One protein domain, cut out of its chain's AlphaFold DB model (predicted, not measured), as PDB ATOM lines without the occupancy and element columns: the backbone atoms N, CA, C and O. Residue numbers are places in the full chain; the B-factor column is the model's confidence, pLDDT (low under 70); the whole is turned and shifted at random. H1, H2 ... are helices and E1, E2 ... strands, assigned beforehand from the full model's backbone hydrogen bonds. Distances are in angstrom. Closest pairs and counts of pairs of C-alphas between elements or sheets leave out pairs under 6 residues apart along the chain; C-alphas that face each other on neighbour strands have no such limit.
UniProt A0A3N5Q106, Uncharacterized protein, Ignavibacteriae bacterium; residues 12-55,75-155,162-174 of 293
ATOM      1  N   GLY A  12       6.575   8.424 -11.015       55.88
ATOM      2  CA  GLY A  12       7.386   9.649 -11.021       55.88
ATOM      3  C   GLY A  12       8.244   9.828  -9.760       55.88
ATOM      4  O   GLY A  12       9.378  10.295  -9.842       55.88
ATOM      5  N   ARG A  13       7.759   9.403  -8.581       48.94
ATOM      6  CA  ARG A  13       8.564   9.396  -7.342       48.94
ATOM      7  C   ARG A  13       9.662   8.329  -7.341       48.94
ATOM      8  O   ARG A  13      10.723   8.571  -6.769       48.94
ATOM      9  N   GLY A  14       9.419   7.170  -7.955       58.91
ATOM     10  CA  GLY A  14      10.422   6.114  -8.123       58.91
ATOM     11  C   GLY A  14      11.553   6.530  -9.066       58.91
ATOM     12  O   GLY A  14      12.719   6.408  -8.706       58.91
ATOM     13  N   GLU A  15      11.209   7.108 -10.219       64.56
ATOM     14  CA  GLU A  15      12.167   7.608 -11.219       64.56
ATOM     15  C   GLU A  15      12.996   8.788 -10.684       64.56
ATOM     16  O   GLU A  15      14.214   8.824 -10.851       64.56
ATOM     17  N   ALA A  16      12.378   9.719  -9.946       63.12
ATOM     18  CA  ALA A  16      13.103  10.819  -9.309       63.12
ATOM     19  C   ALA A  16      14.116  10.336  -8.253       63.12
ATOM     20  O   ALA A  16      15.197  10.916  -8.128       63.12
ATOM     21  N   ARG A  17      13.779   9.272  -7.510       66.38
ATOM     22  CA  ARG A  17      14.666   8.654  -6.514       66.38
ATOM     23  C   ARG A  17      15.801   7.860  -7.166       66.38
ATOM     24  O   ARG A  17      16.913   7.872  -6.643       66.38
ATOM     25  N   ASP A  18      15.547   7.197  -8.292       81.12
ATOM     26  CA  ASP A  18      16.597   6.534  -9.077       81.12
ATOM     27  C   ASP A  18      17.589   7.567  -9.632       81.12
ATOM     28  O   ASP A  18      18.796   7.455  -9.418       81.12
ATOM     29  N   LYS A  19      17.077   8.663 -10.215       86.56
ATOM     30  CA  LYS A  19      17.892   9.786 -10.706       86.56
ATOM     31  C   LYS A  19      18.828  10.333  -9.629       86.56
ATOM     32  O   LYS A  19      20.025  10.472  -9.882       86.56
ATOM     33  N   SER A  20      18.299  10.671  -8.449       87.44
ATOM     34  CA  SER A  20      19.126  11.219  -7.367       87.44
ATOM     35  C   SER A  20      20.196  10.219  -6.935       87.44
ATOM     36  O   SER A  20      21.355  10.587  -6.814       87.44
ATOM     37  N   THR A  21      19.834   8.938  -6.817       91.94
ATOM     38  CA  THR A  21      20.765   7.868  -6.430       91.94
ATOM     39  C   THR A  21      21.936   7.747  -7.409       91.94
ATOM     40  O   THR A  21      23.085   7.644  -6.982       91.94
ATOM     41  N   VAL A  22      21.663   7.804  -8.717       93.81
ATOM     42  CA  VAL A  22      22.694   7.779  -9.766       93.81
ATOM     43  C   VAL A  22      23.589   9.018  -9.694       93.81
ATOM     44  O   VAL A  22      24.812   8.890  -9.678       93.81
ATOM     45  N   MET A  23      23.000  10.215  -9.617       93.75
ATOM     46  CA  MET A  23      23.757  11.473  -9.573       93.75
ATOM     47  C   MET A  23      24.634  11.582  -8.320       93.75
ATOM     48  O   MET A  23      25.774  12.041  -8.415       93.75
ATOM     49  N   ASP A  24      24.130  11.136  -7.171       94.69
ATOM     50  CA  ASP A  24      24.862  11.132  -5.904       94.69
ATOM     51  C   ASP A  24      26.014  10.119  -5.943       94.69
ATOM     52  O   ASP A  24      27.144  10.464  -5.609       94.69
ATOM     53  N   ALA A  25      25.781   8.905  -6.457       96.44
ATOM     54  CA  ALA A  25      26.834   7.905  -6.648       96.44
ATOM     55  C   ALA A  25      27.969   8.412  -7.553       96.44
ATOM     56  O   ALA A  25      29.146   8.268  -7.215       96.44
ATOM     57  N   MET A  26      27.624   9.030  -8.690       97.06
ATOM     58  CA  MET A  26      28.611   9.616  -9.601       97.06
ATOM     59  C   MET A  26      29.392  10.748  -8.932       97.06
ATOM     60  O   MET A  26      30.609  10.836  -9.089       97.06
ATOM     61  N   HIS A  27      28.710  11.611  -8.176       96.31
ATOM     62  CA  HIS A  27      29.347  12.728  -7.492       96.31
ATOM     63  C   HIS A  27      30.285  12.277  -6.368       96.31
ATOM     64  O   HIS A  27      31.433  12.715  -6.328       96.31
ATOM     65  N   ASP A  28      29.830  11.392  -5.486       97.44
ATOM     66  CA  ASP A  28      30.611  10.935  -4.335       97.44
ATOM     67  C   ASP A  28      31.874  10.194  -4.781       97.44
ATOM     68  O   ASP A  28      32.953  10.376  -4.212       97.44
ATOM     69  N   GLU A  29      31.769   9.395  -5.845       97.69
ATOM     70  CA  GLU A  29      32.928   8.714  -6.412       97.69
ATOM     71  C   GLU A  29      33.893   9.669  -7.121       97.69
ATOM     72  O   GLU A  29      35.106   9.442  -7.129       97.69
ATOM     73  N   LEU A  30      33.381  10.768  -7.682       97.38
ATOM     74  CA  LEU A  30      34.210  11.818  -8.260       97.38
ATOM     75  C   LEU A  30      34.998  12.535  -7.166       97.38
ATOM     76  O   LEU A  30      36.207  12.714  -7.303       97.38
ATOM     77  N   VAL A  31      34.330  12.909  -6.071       97.06
ATOM     78  CA  VAL A  31      34.956  13.563  -4.913       97.06
ATOM     79  C   VAL A  31      36.040  12.666  -4.326       97.06
ATOM     80  O   VAL A  31      37.178  13.109  -4.164       97.06
ATOM     81  N   ARG A  32      35.727  11.384  -4.094       97.19
ATOM     82  CA  ARG A  32      36.697  10.401  -3.600       97.19
ATOM     83  C   ARG A  32      37.909  10.297  -4.525       97.19
ATOM     84  O   ARG A  32      39.044  10.386  -4.065       97.19
ATOM     85  N   SER A  33      37.680  10.165  -5.831       97.06
ATOM     86  CA  SER A  33      38.760  10.035  -6.814       97.06
ATOM     87  C   SER A  33      39.641  11.283  -6.874       97.06
ATOM     88  O   SER A  33      40.858  11.161  -6.877       97.06
ATOM     89  N   MET A  34      39.066  12.486  -6.834       96.12
ATOM     90  CA  MET A  34      39.849  13.727  -6.796       96.12
ATOM     91  C   MET A  34      40.701  13.870  -5.523       96.12
ATOM     92  O   MET A  34      41.746  14.515  -5.563       96.12
ATOM     93  N   MET A  35      40.271  13.290  -4.397       95.06
ATOM     94  CA  MET A  35      40.981  13.377  -3.114       95.06
ATOM     95  C   MET A  35      42.039  12.283  -2.925       95.06
ATOM     96  O   MET A  35      43.111  12.541  -2.376       95.06
ATOM     97  N   GLU A  36      41.730  11.056  -3.338       95.31
ATOM     98  CA  GLU A  36      42.504   9.864  -2.981       95.31
ATOM     99  C   GLU A  36      43.349   9.315  -4.135       95.31
ATOM    100  O   GLU A  36      44.336   8.625  -3.880       95.31
ATOM    101  N   LEU A  37      42.994   9.600  -5.395       93.38
ATOM    102  CA  LEU A  37      43.649   8.991  -6.551       93.38
ATOM    103  C   LEU A  37      45.005   9.639  -6.832       93.38
ATOM    104  O   LEU A  37      45.114  10.677  -7.487       93.38
ATOM    105  N   LYS A  38      46.057   8.989  -6.347       92.31
ATOM    106  CA  LYS A  38      47.447   9.360  -6.602       92.31
ATOM    107  C   LYS A  38      48.333   8.125  -6.570       92.31
ATOM    108  O   LYS A  38      48.111   7.209  -5.782       92.31
ATOM    109  N   LEU A  39      49.358   8.132  -7.409       91.12
ATOM    110  CA  LEU A  39      50.470   7.191  -7.347       91.12
ATOM    111  C   LEU A  39      51.753   7.984  -7.114       91.12
ATOM    112  O   LEU A  39      51.959   9.034  -7.727       91.12
ATOM    113  N   ASP A  40      52.603   7.496  -6.215       90.12
ATOM    114  CA  ASP A  40      53.820   8.206  -5.829       90.12
ATOM    115  C   ASP A  40      54.734   8.442  -7.039       90.12
ATOM    116  O   ASP A  40      55.007   7.542  -7.833       90.12
ATOM    117  N   GLY A  41      55.199   9.684  -7.189       87.81
ATOM    118  CA  GLY A  41      56.054  10.100  -8.304       87.81
ATOM    119  C   GLY A  41      55.328  10.347  -9.632       87.81
ATOM    120  O   GLY A  41      55.983  10.723 -10.605       87.81
ATOM    121  N   LEU A  42      54.002  10.186  -9.688       92.31
ATOM    122  CA  LEU A  42      53.189  10.402 -10.886       92.31
ATOM    123  C   LEU A  42      52.306  11.653 -10.766       92.31
ATOM    124  O   LEU A  42      52.010  12.138  -9.675       92.31
ATOM    125  N   ALA A  43      51.900  12.208 -11.912       92.75
ATOM    126  CA  ALA A  43      51.037  13.386 -11.947       92.75
ATOM    127  C   ALA A  43      49.660  13.065 -11.341       92.75
ATOM    128  O   ALA A  43      49.080  12.015 -11.623       92.75
ATOM    129  N   THR A  44      49.127  13.969 -10.522       94.06
ATOM    130  CA  THR A  44      47.792  13.825  -9.930       94.06
ATOM    131  C   THR A  44      46.704  14.248 -10.922       94.06
ATOM    132  O   THR A  44      46.948  15.137 -11.751       94.06
ATOM    133  N   PRO A  45      45.496  13.663 -10.845       95.94
ATOM    134  CA  PRO A  45      44.340  14.174 -11.569       95.94
ATOM    135  C   PRO A  45      44.053  15.625 -11.179       95.94
ATOM    136  O   PRO A  45      44.043  15.958  -9.996       95.94
ATOM    137  N   TYR A  46      43.803  16.486 -12.163       95.50
ATOM    138  CA  TYR A  46      43.302  17.846 -11.918       95.50
ATOM    139  C   TYR A  46      41.875  18.045 -12.440       95.50
ATOM    140  O   TYR A  46      41.211  19.006 -12.052       95.50
ATOM    141  N   HIS A  47      41.404  17.159 -13.321       96.06
ATOM    142  CA  HIS A  47      40.037  17.175 -13.817       96.06
ATOM    143  C   HIS A  47      39.543  15.755 -14.098       96.06
ATOM    144  O   HIS A  47      40.237  14.968 -14.748       96.06
ATOM    145  N   ILE A  48      38.328  15.448 -13.644       96.31
ATOM    146  CA  ILE A  48      37.638  14.180 -13.898       96.31
ATOM    147  C   ILE A  48      36.222  14.486 -14.387       96.31
ATOM    148  O   ILE A  48      35.553  15.370 -13.852       96.31
ATOM    149  N   GLU A  49      35.765  13.744 -15.391       95.94
ATOM    150  CA  GLU A  49      34.371  13.744 -15.831       95.94
ATOM    151  C   GLU A  49      33.832  12.324 -15.963       95.94
ATOM    152  O   GLU A  49      34.523  11.422 -16.446       95.94
ATOM    153  N   TYR A  50      32.579  12.160 -15.547       97.06
ATOM    154  CA  TYR A  50      31.823  10.924 -15.650       97.06
ATOM    155  C   TYR A  50      30.562  11.166 -16.466       97.06
ATOM    156  O   TYR A  50      29.799  12.093 -16.182       97.06
ATOM    157  N   THR A  51      30.314  10.278 -17.422       97.00
ATOM    158  CA  THR A  51      29.073  10.212 -18.188       97.00
ATOM    159  C   THR A  51      28.496   8.814 -18.049       97.00
ATOM    160  O   THR A  51      29.188   7.837 -18.310       97.00
ATOM    161  N   LEU A  52      27.233   8.701 -17.657       95.75
ATOM    162  CA  LEU A  52      26.488   7.451 -17.731       95.75
ATOM    163  C   LEU A  52      25.393   7.612 -18.780       95.75
ATOM    164  O   LEU A  52      24.525   8.469 -18.636       95.75
ATOM    165  N   THR A  53      25.415   6.760 -19.797       94.69
ATOM    166  CA  THR A  53      24.436   6.749 -20.881       94.69
ATOM    167  C   THR A  53      23.637   5.454 -20.827       94.69
ATOM    168  O   THR A  53      24.182   4.366 -21.024       94.69
ATOM    169  N   LYS A  54      22.334   5.555 -20.563       93.06
ATOM    170  CA  LYS A  54      21.384   4.444 -20.643       93.06
ATOM    171  C   LYS A  54      20.619   4.556 -21.959       93.06
ATOM    172  O   LYS A  54      19.924   5.537 -22.191       93.06
ATOM    173  N   ARG A  55      20.710   3.541 -22.811       92.12
ATOM    174  CA  ARG A  55      19.996   3.468 -24.089       92.12
ATOM    175  C   ARG A  55      19.018   2.307 -24.058       92.12
ATOM    176  O   ARG A  55      19.386   1.194 -23.677       92.12
ATOM    177  N   THR A  75      21.144  -0.994 -22.994       94.06
ATOM    178  CA  THR A  75      22.558  -0.843 -22.659       94.06
ATOM    179  C   THR A  75      22.741   0.288 -21.663       94.06
ATOM    180  O   THR A  75      22.134   1.343 -21.812       94.06
ATOM    181  N   ALA A  76      23.606   0.087 -20.677       94.25
ATOM    182  CA  ALA A  76      24.148   1.159 -19.859       94.25
ATOM    183  C   ALA A  76      25.652   1.219 -20.115       94.25
ATOM    184  O   ALA A  76      26.343   0.207 -19.979       94.25
ATOM    185  N   THR A  77      26.141   2.385 -20.515       95.00
ATOM    186  CA  THR A  77      27.548   2.624 -20.822       95.00
ATOM    187  C   THR A  77      28.062   3.731 -19.927       95.00
ATOM    188  O   THR A  77      27.471   4.807 -19.851       95.00
ATOM    189  N   LEU A  78      29.159   3.447 -19.243       94.62
ATOM    190  CA  LEU A  78      29.871   4.380 -18.401       94.62
ATOM    191  C   LEU A  78      31.105   4.889 -19.145       94.62
ATOM    192  O   LEU A  78      31.948   4.098 -19.569       94.62
ATOM    193  N   THR A  79      31.226   6.208 -19.236       95.19
ATOM    194  CA  THR A  79      32.388   6.887 -19.790       95.19
ATOM    195  C   THR A  79      33.091   7.713 -18.730       95.19
ATOM    196  O   THR A  79      32.475   8.548 -18.069       95.19
ATOM    197  N   VAL A  80      34.398   7.501 -18.590       95.06
ATOM    198  CA  VAL A  80      35.247   8.230 -17.643       95.06
ATOM    199  C   VAL A  80      36.379   8.907 -18.393       95.06
ATOM    200  O   VAL A  80      37.107   8.249 -19.139       95.06
ATOM    201  N   LYS A  81      36.585  10.207 -18.158       94.25
ATOM    202  CA  LYS A  81      37.804  10.891 -18.607       94.25
ATOM    203  C   LYS A  81      38.548  11.498 -17.429       94.25
ATOM    204  O   LYS A  81      37.972  12.208 -16.610       94.25
ATOM    205  N   VAL A  82      39.851  11.234 -17.392       94.88
ATOM    206  CA  VAL A  82      40.783  11.744 -16.383       94.88
ATOM    207  C   VAL A  82      41.836  12.593 -17.083       94.88
ATOM    208  O   VAL A  82      42.420  12.172 -18.088       94.88
ATOM    209  N   ARG A  83      42.084  13.788 -16.547       96.06
ATOM    210  CA  ARG A  83      43.170  14.667 -16.982       96.06
ATOM    211  C   ARG A  83      44.198  14.823 -15.872       96.06
ATOM    212  O   ARG A  83      43.841  15.125 -14.732       96.06
ATOM    213  N   VAL A  84      45.467  14.636 -16.217       96.19
ATOM    214  CA  VAL A  84      46.617  14.746 -15.308       96.19
ATOM    215  C   VAL A  84      47.601  15.791 -15.824       96.19
ATOM    216  O   VAL A  84      47.694  16.027 -17.029       96.19
ATOM    217  N   GLY A  85      48.347  16.418 -14.915       93.88
ATOM    218  CA  GLY A  85      49.243  17.528 -15.242       93.88
ATOM    219  C   GLY A  85      48.602  18.868 -14.901       93.88
ATOM    220  O   GLY A  85      48.180  19.080 -13.767       93.88
ATOM    221  N   THR A  86      48.553  19.791 -15.859       93.81
ATOM    222  CA  THR A  86      47.973  21.128 -15.655       93.81
ATOM    223  C   THR A  86      47.115  21.540 -16.848       93.81
ATOM    224  O   THR A  86      47.370  21.078 -17.954       93.81
ATOM    225  N   PRO A  87      46.185  22.499 -16.705       93.00
ATOM    226  CA  PRO A  87      45.386  22.982 -17.838       93.00
ATOM    227  C   PRO A  87      46.215  23.517 -19.018       93.00
ATOM    228  O   PRO A  87      45.787  23.474 -20.166       93.00
ATOM    229  N   LYS A  88      47.428  24.015 -18.749       92.00
ATOM    230  CA  LYS A  88      48.359  24.492 -19.783       92.00
ATOM    231  C   LYS A  88      49.050  23.356 -20.537       92.00
ATOM    232  O   LYS A  88      49.485  23.552 -21.670       92.00
ATOM    233  N   PHE A  89      49.230  22.222 -19.868       92.50
ATOM    234  CA  PHE A  89      49.933  21.062 -20.381       92.50
ATOM    235  C   PHE A  89      49.444  19.794 -19.674       92.50
ATOM    236  O   PHE A  89      49.813  19.555 -18.518       92.50
ATOM    237  N   ASP A  90      48.620  19.007 -20.362       93.88
ATOM    238  CA  ASP A  90      48.023  17.770 -19.847       93.88
ATOM    239  C   ASP A  90      48.248  16.574 -20.788       93.88
ATOM    240  O   ASP A  90      48.984  16.656 -21.771       93.88
ATOM    241  N   ASN A  91      47.630  15.433 -20.479       91.75
ATOM    242  CA  ASN A  91      47.682  14.202 -21.272       91.75
ATOM    243  C   ASN A  91      46.859  14.219 -22.577       91.75
ATOM    244  O   ASN A  91      46.800  13.197 -23.255       91.75
ATOM    245  N   THR A  92      46.199  15.317 -22.939       90.69
ATOM    246  CA  THR A  92      45.394  15.422 -24.168       90.69
ATOM    247  C   THR A  92      46.194  16.027 -25.324       90.69
ATOM    248  O   THR A  92      47.386  16.288 -25.181       90.69
ATOM    249  N   ASN A  93      45.586  16.193 -26.505       86.25
ATOM    250  CA  ASN A  93      46.239  16.751 -27.705       86.25
ATOM    251  C   ASN A  93      47.573  16.068 -28.072       86.25
ATOM    252  O   ASN A  93      48.505  16.700 -28.567       86.25
ATOM    253  N   PHE A  94      47.686  14.770 -27.796       84.56
ATOM    254  CA  PHE A  94      48.862  13.973 -28.103       84.56
ATOM    255  C   PHE A  94      48.428  12.675 -28.763       84.56
ATOM    256  O   PHE A  94      47.629  11.924 -28.207       84.56
ATOM    257  N   PHE A  95      48.959  12.429 -29.957       78.19
ATOM    258  CA  PHE A  95      48.763  11.173 -30.657       78.19
ATOM    259  C   PHE A  95      49.956  10.266 -30.382       78.19
ATOM    260  O   PHE A  95      51.080  10.544 -30.810       78.19
ATOM    261  N   ASP A  96      49.703   9.183 -29.659       70.81
ATOM    262  CA  ASP A  96      50.695   8.146 -29.445       70.81
ATOM    263  C   ASP A  96      50.687   7.174 -30.631       70.81
ATOM    264  O   ASP A  96      49.816   6.316 -30.764       70.81
ATOM    265  N   VAL A  97      51.689   7.309 -31.499       67.94
ATOM    266  CA  VAL A  97      51.875   6.454 -32.681       67.94
ATOM    267  C   VAL A  97      52.046   4.982 -32.286       67.94
ATOM    268  O   VAL A  97      51.643   4.103 -33.042       67.94
ATOM    269  N   SER A  98      52.604   4.692 -31.102       64.75
ATOM    270  CA  SER A  98      52.765   3.310 -30.639       64.75
ATOM    271  C   SER A  98      51.419   2.654 -30.337       64.75
ATOM    272  O   SER A  98      51.205   1.521 -30.756       64.75
ATOM    273  N   LEU A  99      50.485   3.393 -29.729       60.06
ATOM    274  CA  LEU A  99      49.116   2.937 -29.476       60.06
ATOM    275  C   LEU A  99      48.272   2.877 -30.758       60.06
ATOM    276  O   LEU A  99      47.454   1.981 -30.898       60.06
ATOM    277  N   GLY A 100      48.497   3.787 -31.712       56.03
ATOM    278  CA  GLY A 100      47.725   3.840 -32.960       56.03
ATOM    279  C   GLY A 100      48.109   2.812 -34.034       56.03
ATOM    280  O   GLY A 100      47.287   2.526 -34.899       56.03
ATOM    281  N   PHE A 101      49.336   2.275 -34.015       54.53
ATOM    282  CA  PHE A 101      49.821   1.333 -35.042       54.53
ATOM    283  C   PHE A 101      50.213  -0.051 -34.509       54.53
ATOM    284  O   PHE A 101      50.175  -1.016 -35.268       54.53
ATOM    285  N   PHE A 102      50.621  -0.157 -33.238       52.81
ATOM    286  CA  PHE A 102      51.163  -1.395 -32.659       52.81
ATOM    287  C   PHE A 102      50.541  -1.769 -31.303       52.81
ATOM    288  O   PHE A 102      50.864  -2.823 -30.759       52.81
ATOM    289  N   GLY A 103      49.675  -0.916 -30.751       50.97
ATOM    290  CA  GLY A 103      48.907  -1.174 -29.540       50.97
ATOM    291  C   GLY A 103      47.536  -1.748 -29.878       50.97
ATOM    292  O   GLY A 103      46.949  -1.419 -30.905       50.97
ATOM    293  N   SER A 104      47.025  -2.608 -29.001       48.62
ATOM    294  CA  SER A 104      45.624  -3.028 -29.020       48.62
ATOM    295  C   SER A 104      44.767  -1.823 -28.618       48.62
ATOM    296  O   SER A 104      44.578  -1.559 -27.432       48.62
ATOM    297  N   SER A 105      44.289  -1.044 -29.593       50.62
ATOM    298  CA  SER A 105      43.299   0.018 -29.352       50.62
ATOM    299  C   SER A 105      42.030  -0.522 -28.683       50.62
ATOM    300  O   SER A 105      41.357   0.205 -27.952       50.62
ATOM    301  N   ASP A 106      41.750  -1.809 -28.899       48.38
ATOM    302  CA  ASP A 106      40.570  -2.515 -28.404       48.38
ATOM    303  C   ASP A 106      40.566  -2.654 -26.872       48.38
ATOM    304  O   ASP A 106      39.509  -2.554 -26.246       48.38
ATOM    305  N   ASP A 107      41.737  -2.816 -26.242       51.09
ATOM    306  CA  ASP A 107      41.826  -2.957 -24.782       51.09
ATOM    307  C   ASP A 107      41.619  -1.616 -24.058       51.09
ATOM    308  O   ASP A 107      41.055  -1.572 -22.964       51.09
ATOM    309  N   GLU A 108      42.032  -0.499 -24.663       55.75
ATOM    310  CA  GLU A 108      41.912   0.832 -24.056       55.75
ATOM    311  C   GLU A 108      40.491   1.412 -24.156       55.75
ATOM    312  O   GLU A 108      40.045   2.148 -23.265       55.75
ATOM    313  N   GLU A 109      39.758   1.080 -25.222       56.59
ATOM    314  CA  GLU A 109      38.382   1.541 -25.428       56.59
ATOM    315  C   GLU A 109      37.413   0.917 -24.408       56.59
ATOM    316  O   GLU A 109      36.511   1.597 -23.905       56.59
ATOM    317  N   ALA A 110      37.657  -0.337 -24.008       59.47
ATOM    318  CA  ALA A 110      36.801  -1.091 -23.092       59.47
ATOM    319  C   ALA A 110      36.701  -0.490 -21.674       59.47
ATOM    320  O   ALA A 110      35.690  -0.682 -20.990       59.47
ATOM    321  N   PHE A 111      37.721   0.250 -21.218       66.06
ATOM    322  CA  PHE A 111      37.699   0.929 -19.913       66.06
ATOM    323  C   PHE A 111      37.114   2.340 -19.987       66.06
ATOM    324  O   PHE A 111      36.452   2.779 -19.045       66.06
ATOM    325  N   ARG A 112      37.331   3.040 -21.108       70.69
ATOM    326  CA  ARG A 112      36.810   4.394 -21.331       70.69
ATOM    327  C   ARG A 112      35.329   4.412 -21.661       70.69
ATOM    328  O   ARG A 112      34.696   5.391 -21.313       70.69
ATOM    329  N   ASN A 113      34.804   3.383 -22.325       81.62
ATOM    330  CA  ASN A 113      33.394   3.231 -22.690       81.62
ATOM    331  C   ASN A 113      32.893   1.869 -22.199       81.62
ATOM    332  O   ASN A 113      32.624   0.943 -22.967       81.62
ATOM    333  N   ARG A 114      32.805   1.733 -20.879       86.94
ATOM    334  CA  ARG A 114      32.549   0.460 -20.215       86.94
ATOM    335  C   ARG A 114      31.056   0.163 -20.159       86.94
ATOM    336  O   ARG A 114      30.291   0.912 -19.555       86.94
ATOM    337  N   ARG A 115      30.626  -0.968 -20.723       90.94
ATOM    338  CA  ARG A 115      29.249  -1.453 -20.547       90.94
ATOM    339  C   ARG A 115      29.069  -2.001 -19.132       90.94
ATOM    340  O   ARG A 115      29.818  -2.881 -18.713       90.94
ATOM    341  N   ILE A 116      28.066  -1.501 -18.418       92.44
ATOM    342  CA  ILE A 116      27.739  -1.910 -17.048       92.44
ATOM    343  C   ILE A 116      26.364  -2.601 -16.995       92.44
ATOM    344  O   ILE A 116      25.574  -2.479 -17.942       92.44
ATOM    345  N   PRO A 117      26.055  -3.350 -15.920       90.06
ATOM    346  CA  PRO A 117      24.720  -3.898 -15.708       90.06
ATOM    347  C   PRO A 117      23.636  -2.810 -15.699       90.06
ATOM    348  O   PRO A 117      23.873  -1.681 -15.281       90.06
ATOM    349  N   LEU A 118      22.432  -3.166 -16.152       86.62
ATOM    350  CA  LEU A 118      21.280  -2.253 -16.178       86.62
ATOM    351  C   LEU A 118      20.692  -1.991 -14.786       86.62
ATOM    352  O   LEU A 118      20.052  -0.962 -14.588       86.62
ATOM    353  N   ASP A 119      20.888  -2.924 -13.852       84.31
ATOM    354  CA  ASP A 119      20.499  -2.763 -12.453       84.31
ATOM    355  C   ASP A 119      21.580  -1.958 -11.724       84.31
ATOM    356  O   ASP A 119      22.650  -2.469 -11.383       84.31
ATOM    357  N   ILE A 120      21.328  -0.659 -11.591       86.38
ATOM    358  CA  ILE A 120      22.306   0.321 -11.129       86.38
ATOM    359  C   ILE A 120      21.942   0.709  -9.700       86.38
ATOM    360  O   ILE A 120      21.178   1.640  -9.459       86.38
ATOM    361  N   SER A 121      22.515  -0.010  -8.736       92.00
ATOM    362  CA  SER A 121      22.510   0.424  -7.341       92.00
ATOM    363  C   SER A 121      23.611   1.460  -7.096       92.00
ATOM    364  O   SER A 121      24.608   1.514  -7.820       92.00
ATOM    365  N   TYR A 122      23.456   2.262  -6.039       94.62
ATOM    366  CA  TYR A 122      24.469   3.231  -5.608       94.62
ATOM    367  C   TYR A 122      25.861   2.581  -5.476       94.62
ATOM    368  O   TYR A 122      26.841   3.068  -6.035       94.62
ATOM    369  N   GLU A 123      25.944   1.440  -4.790       95.06
ATOM    370  CA  GLU A 123      27.204   0.726  -4.542       95.06
ATOM    371  C   GLU A 123      27.795   0.125  -5.824       95.06
ATOM    372  O   GLU A 123      29.002   0.232  -6.060       95.06
ATOM    373  N   ALA A 124      26.951  -0.471  -6.674       93.62
ATOM    374  CA  ALA A 124      27.388  -1.063  -7.934       93.62
ATOM    375  C   ALA A 124      27.962   0.005  -8.874       93.62
ATOM    376  O   ALA A 124      29.048  -0.184  -9.423       93.62
ATOM    377  N   LEU A 125      27.283   1.150  -9.001       95.25
ATOM    378  CA  LEU A 125      27.743   2.248  -9.848       95.25
ATOM    379  C   LEU A 125      29.079   2.812  -9.367       95.25
ATOM    380  O   LEU A 125      29.995   2.985 -10.169       95.25
ATOM    381  N   ARG A 126      29.219   3.054  -8.058       96.00
ATOM    382  CA  ARG A 126      30.471   3.556  -7.478       96.00
ATOM    383  C   ARG A 126      31.639   2.601  -7.692       96.00
ATOM    384  O   ARG A 126      32.737   3.052  -7.999       96.00
ATOM    385  N   ARG A 127      31.412   1.289  -7.583       94.88
ATOM    386  CA  ARG A 127      32.443   0.282  -7.867       94.88
ATOM    387  C   ARG A 127      32.878   0.303  -9.333       94.88
ATOM    388  O   ARG A 127      34.075   0.247  -9.603       94.88
ATOM    389  N   GLU A 128      31.937   0.364 -10.273       94.44
ATOM    390  CA  GLU A 128      32.269   0.412 -11.705       94.44
ATOM    391  C   GLU A 128      32.992   1.716 -12.076       94.44
ATOM    392  O   GLU A 128      33.980   1.678 -12.808       94.44
ATOM    393  N   LEU A 129      32.565   2.847 -11.503       95.62
ATOM    394  CA  LEU A 129      33.263   4.130 -11.601       95.62
ATOM    395  C   LEU A 129      34.683   4.049 -11.046       95.62
ATOM    396  O   LEU A 129      35.610   4.448 -11.734       95.62
ATOM    397  N   TRP A 130      34.878   3.483  -9.856       95.62
ATOM    398  CA  TRP A 130      36.206   3.331  -9.265       95.62
ATOM    399  C   TRP A 130      37.172   2.568 -10.183       95.62
ATOM    400  O   TRP A 130      38.281   3.039 -10.441       95.62
ATOM    401  N   LEU A 131      36.735   1.416 -10.705       93.69
ATOM    402  CA  LEU A 131      37.535   0.588 -11.611       93.69
ATOM    403  C   LEU A 131      37.859   1.323 -12.918       93.69
ATOM    404  O   LEU A 131      39.003   1.295 -13.375       93.69
ATOM    405  N   ALA A 132      36.867   1.991 -13.513       93.75
ATOM    406  CA  ALA A 132      37.051   2.754 -14.745       93.75
ATOM    407  C   ALA A 132      37.985   3.958 -14.535       93.75
ATOM    408  O   ALA A 132      38.873   4.204 -15.348       93.75
ATOM    409  N   THR A 133      37.843   4.676 -13.420       95.25
ATOM    410  CA  THR A 133      38.687   5.825 -13.081       95.25
ATOM    411  C   THR A 133      40.136   5.420 -12.832       95.25
ATOM    412  O   THR A 133      41.035   6.098 -13.326       95.25
ATOM    413  N   ASP A 134      40.385   4.313 -12.127       93.00
ATOM    414  CA  ASP A 134      41.740   3.787 -11.919       93.00
ATOM    415  C   ASP A 134      42.425   3.433 -13.252       93.00
ATOM    416  O   ASP A 134      43.563   3.847 -13.496       93.00
ATOM    417  N   ALA A 135      41.713   2.746 -14.152       91.44
ATOM    418  CA  ALA A 135      42.219   2.410 -15.481       91.44
ATOM    419  C   ALA A 135      42.510   3.668 -16.324       91.44
ATOM    420  O   ALA A 135      43.619   3.828 -16.843       91.44
ATOM    421  N   CYS A 136      41.556   4.604 -16.399       92.06
ATOM    422  CA  CYS A 136      41.724   5.862 -17.129       92.06
ATOM    423  C   CYS A 136      42.857   6.727 -16.557       92.06
ATOM    424  O   CYS A 136      43.551   7.403 -17.315       92.06
ATOM    425  N   TYR A 137      43.076   6.707 -15.240       93.69
ATOM    426  CA  TYR A 137      44.166   7.442 -14.602       93.69
ATOM    427  C   TYR A 137      45.541   6.887 -14.974       93.69
ATOM    428  O   TYR A 137      46.413   7.655 -15.383       93.69
ATOM    429  N   LYS A 138      45.732   5.566 -14.891       91.62
ATOM    430  CA  LYS A 138      46.998   4.918 -15.277       91.62
ATOM    431  C   LYS A 138      47.367   5.245 -16.720       91.62
ATOM    432  O   LYS A 138      48.492   5.663 -16.991       91.62
ATOM    433  N   GLN A 139      46.385   5.166 -17.613       88.69
ATOM    434  CA  GLN A 139      46.561   5.538 -19.010       88.69
ATOM    435  C   GLN A 139      46.877   7.032 -19.178       88.69
ATOM    436  O   GLN A 139      47.789   7.399 -19.918       88.69
ATOM    437  N   ALA A 140      46.158   7.917 -18.480       91.50
ATOM    438  CA  ALA A 140      46.400   9.356 -18.540       91.50
ATOM    439  C   ALA A 140      47.837   9.707 -18.128       91.50
ATOM    440  O   ALA A 140      48.480  10.530 -18.781       91.50
ATOM    441  N   VAL A 141      48.365   9.059 -17.088       93.06
ATOM    442  CA  VAL A 141      49.750   9.253 -16.648       93.06
ATOM    443  C   VAL A 141      50.758   8.733 -17.671       93.06
ATOM    444  O   VAL A 141      51.747   9.417 -17.940       93.06
ATOM    445  N   GLU A 142      50.524   7.562 -18.265       90.00
ATOM    446  CA  GLU A 142      51.401   7.021 -19.306       90.00
ATOM    447  C   GLU A 142      51.476   7.965 -20.515       90.00
ATOM    448  O   GLU A 142      52.565   8.359 -20.947       90.00
ATOM    449  N   VAL A 143      50.317   8.405 -21.011       90.00
ATOM    450  CA  VAL A 143      50.217   9.352 -22.128       90.00
ATOM    451  C   VAL A 143      50.886  10.682 -21.771       90.00
ATOM    452  O   VAL A 143      51.638  11.232 -22.579       90.00
ATOM    453  N   TYR A 144      50.690  11.181 -20.547       92.31
ATOM    454  CA  TYR A 144      51.352  12.393 -20.064       92.31
ATOM    455  C   TYR A 144      52.879  12.263 -20.059       92.31
ATOM    456  O   TYR A 144      53.583  13.181 -20.492       92.31
ATOM    457  N   ALA A 145      53.409  11.126 -19.603       91.19
ATOM    458  CA  ALA A 145      54.844  10.863 -19.582       91.19
ATOM    459  C   ALA A 145      55.428  10.804 -21.002       91.19
ATOM    460  O   ALA A 145      56.444  11.451 -21.276       91.19
ATOM    461  N   LYS A 146      54.752  10.110 -21.930       89.94
ATOM    462  CA  LYS A 146      55.143  10.039 -23.347       89.94
ATOM    463  C   LYS A 146      55.118  11.419 -24.011       89.94
ATOM    464  O   LYS A 146      56.119  11.827 -24.603       89.94
ATOM    465  N   LYS A 147      54.034  12.185 -23.839       90.44
ATOM    466  CA  LYS A 147      53.922  13.565 -24.341       90.44
ATOM    467  C   LYS A 147      55.046  14.444 -23.793       90.44
ATOM    468  O   LYS A 147      55.706  15.148 -24.554       90.44
ATOM    469  N   SER A 148      55.312  14.360 -22.490       90.00
ATOM    470  CA  SER A 148      56.388  15.108 -21.830       90.00
ATOM    471  C   SER A 148      57.767  14.776 -22.405       90.00
ATOM    472  O   SER A 148      58.574  15.680 -22.620       90.00
ATOM    473  N   ALA A 149      58.047  13.500 -22.681       88.81
ATOM    474  CA  ALA A 149      59.313  13.064 -23.266       88.81
ATOM    475  C   ALA A 149      59.492  13.564 -24.710       88.81
ATOM    476  O   ALA A 149      60.565  14.050 -25.064       88.81
ATOM    477  N   VAL A 150      58.436  13.510 -25.529       86.69
ATOM    478  CA  VAL A 150      58.476  13.995 -26.919       86.69
ATOM    479  C   VAL A 150      58.664  15.510 -26.977       86.69
ATOM    480  O   VAL A 150      59.480  15.999 -27.759       86.69
ATOM    481  N   VAL A 151      57.941  16.261 -26.140       85.19
ATOM    482  CA  VAL A 151      58.004  17.730 -26.131       85.19
ATOM    483  C   VAL A 151      59.359  18.236 -25.635       85.19
ATOM    484  O   VAL A 151      59.853  19.219 -26.174       85.19
ATOM    485  N   LYS A 152      60.019  17.548 -24.692       81.69
ATOM    486  CA  LYS A 152      61.387  17.907 -24.261       81.69
ATOM    487  C   LYS A 152      62.405  17.919 -25.408       81.69
ATOM    488  O   LYS A 152      63.370  18.670 -25.345       81.69
ATOM    489  N   ASN A 153      62.174  17.127 -26.454       75.25
ATOM    490  CA  ASN A 153      63.077  17.003 -27.599       75.25
ATOM    491  C   ASN A 153      62.727  17.952 -28.761       75.25
ATOM    492  O   ASN A 153      63.331  17.853 -29.829       75.25
ATOM    493  N   ARG A 154      61.743  18.850 -28.598       77.75
ATOM    494  CA  ARG A 154      61.285  19.769 -29.652       77.75
ATOM    495  C   ARG A 154      61.128  21.191 -29.117       77.75
ATOM    496  O   ARG A 154      60.573  21.406 -28.046       77.75
ATOM    497  N   THR A 155      61.537  22.184 -29.901       71.19
ATOM    498  CA  THR A 155      61.233  23.589 -29.600       71.19
ATOM    499  C   THR A 155      59.741  23.835 -29.823       71.19
ATOM    500  O   THR A 155      59.268  23.829 -30.958       71.19
ATOM    501  N   ASP A 162      46.035  23.220 -23.200       89.19
ATOM    502  CA  ASP A 162      45.355  21.966 -23.520       89.19
ATOM    503  C   ASP A 162      43.917  21.917 -22.987       89.19
ATOM    504  O   ASP A 162      43.071  21.193 -23.518       89.19
ATOM    505  N   PHE A 163      43.625  22.693 -21.942       93.00
ATOM    506  CA  PHE A 163      42.315  22.744 -21.320       93.00
ATOM    507  C   PHE A 163      41.969  24.150 -20.828       93.00
ATOM    508  O   PHE A 163      42.791  24.848 -20.230       93.00
ATOM    509  N   ALA A 164      40.713  24.534 -21.034       90.38
ATOM    510  CA  ALA A 164      40.126  25.737 -20.471       90.38
ATOM    511  C   ALA A 164      38.996  25.324 -19.531       90.38
ATOM    512  O   ALA A 164      38.072  24.625 -19.944       90.38
ATOM    513  N   PHE A 165      39.079  25.766 -18.276       86.62
ATOM    514  CA  PHE A 165      37.990  25.559 -17.333       86.62
ATOM    515  C   PHE A 165      36.765  26.364 -17.754       86.62
ATOM    516  O   PHE A 165      36.876  27.483 -18.266       86.62
ATOM    517  N   MET A 166      35.594  25.818 -17.470       81.50
ATOM    518  CA  MET A 166      34.334  26.521 -17.597       81.50
ATOM    519  C   MET A 166      33.654  26.605 -16.228       81.50
ATOM    520  O   MET A 166      33.723  25.660 -15.445       81.50
ATOM    521  N   PRO A 167      32.943  27.705 -15.921       74.50
ATOM    522  CA  PRO A 167      32.239  27.817 -14.651       74.50
ATOM    523  C   PRO A 167      31.247  26.660 -14.463       74.50
ATOM    524  O   PRO A 167      30.659  26.155 -15.436       74.50
ATOM    525  N   GLY A 168      31.079  26.258 -13.200       71.25
ATOM    526  CA  GLY A 168      30.110  25.252 -12.784       71.25
ATOM    527  C   GLY A 168      28.703  25.642 -13.237       71.25
ATOM    528  O   GLY A 168      28.271  26.781 -13.071       71.25
ATOM    529  N   TYR A 169      28.005  24.695 -13.851       77.44
ATOM    530  CA  TYR A 169      26.667  24.874 -14.399       77.44
ATOM    531  C   TYR A 169      25.870  23.597 -14.152       77.44
ATOM    532  O   TYR A 169      26.336  22.498 -14.463       77.44
ATOM    533  N   VAL A 170      24.682  23.750 -13.572       75.12
ATOM    534  CA  VAL A 170      23.730  22.656 -13.384       75.12
ATOM    535  C   VAL A 170      22.676  22.772 -14.476       75.12
ATOM    536  O   VAL A 170      22.033  23.813 -14.602       75.12
ATOM    537  N   SER A 171      22.518  21.718 -15.273       73.06
ATOM    538  CA  SER A 171      21.547  21.654 -16.365       73.06
ATOM    539  C   SER A 171      20.655  20.431 -16.205       73.06
ATOM    540  O   SER A 171      21.135  19.306 -16.242       73.06
ATOM    541  N   GLU A 172      19.350  20.621 -16.055       67.31
ATOM    542  CA  GLU A 172      18.394  19.512 -16.114       67.31
ATOM    543  C   GLU A 172      17.494  19.704 -17.333       67.31
ATOM    544  O   GLU A 172      16.752  20.682 -17.420       67.31
ATOM    545  N   TYR A 173      17.569  18.775 -18.287       61.94
ATOM    546  CA  TYR A 173      16.722  18.756 -19.474       61.94
ATOM    547  C   TYR A 173      15.779  17.552 -19.403       61.94
ATOM    548  O   TYR A 173      16.078  16.459 -19.880       61.94
ATOM    549  N   LEU A 174      14.628  17.755 -18.759       55.38
ATOM    550  CA  LEU A 174      13.648  16.698 -18.470       55.38
ATOM    551  C   LEU A 174      12.549  16.559 -19.537       55.38
ATOM    552  O   LEU A 174      11.620  15.777 -19.351       55.38
TER     553      LEU A 174
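Overview. This is residues 12 to 55, 75 to 155 and 162 to 174 of the 293 residues of an uncharacterized protein of Ignavibacteriae bacterium (UniProt A0A3N5Q106). A narrow twisted sheet, two long strands E1 and E2 with short E3 at one edge, has two long helices, H1 and H4, packed on one face, making two layers. Residues 12 to 17 of H1 stick out, as do residues 100 to 107 and the tail 166 to 174 with E4. The 138 printed residues hold H1 E1 E2 H2 H3 E3 H4 E4 in chain order, mixed helices and strands; the sheet E1 - E2 - E3 is antiparallel. The whole is only just compact, close to loose, with a radius of gyration of the C-alphas of 16.8 A, and elongated, 59 by 34 by 30 A.

Along the chain. E2, residues 75 to 86, spans 34.3 A from (22.558, -0.843, -22.659); E1, residues 45 to 55, spans 29.4 A; E3 is residues 113 to 116. H4, residues 122 to 152, spans 43.9 A and ends at (61.387, 17.907, -24.261); H1, residues 12 to 36, spans 36.0 A. H2 is residues 97 to 101, H3 105 to 112, E4 170 to 173.

Arrangement. Antiparallel E1 and E2 have N 51 and O 79 at 2.8 A; antiparallel E2 and E3 have N 114 and O 78 at 2.8 A. H4 is on the sheet; its closest C-alphas to E2 are Tyr 137 and Val 82, 5.8 A. H1 lies over E1, height over the sheet 10.1 A. H4, with residues 122 to 133 alone, touches H1 at a steep tilt of 40 degrees, the same way; the closest C-alphas are Ala 25 and Tyr 122, 5.3 A. H4, with residues 132 to 136 alone, touches H3, closest C-alphas Ala 132 and Phe 111, 5.5 A. H2 is not on the sheet. E4 pairs with no named strand. Every O i to N i+4 pair is within hydrogen-bond range in H1, H2 and H4; in H3 1 of 4 is, with 2 of 5 O i to N i+3 pairs.

Size, cuts and confidence. Residues 56 to 74 and 156 to 161 are not printed; the C-alpha gaps are 5.2 A and 17.1 A. Of the links printed whole, none is long. pLDDT is under 70 at residues 12 to 17, 97 to 111 and 172 to 174.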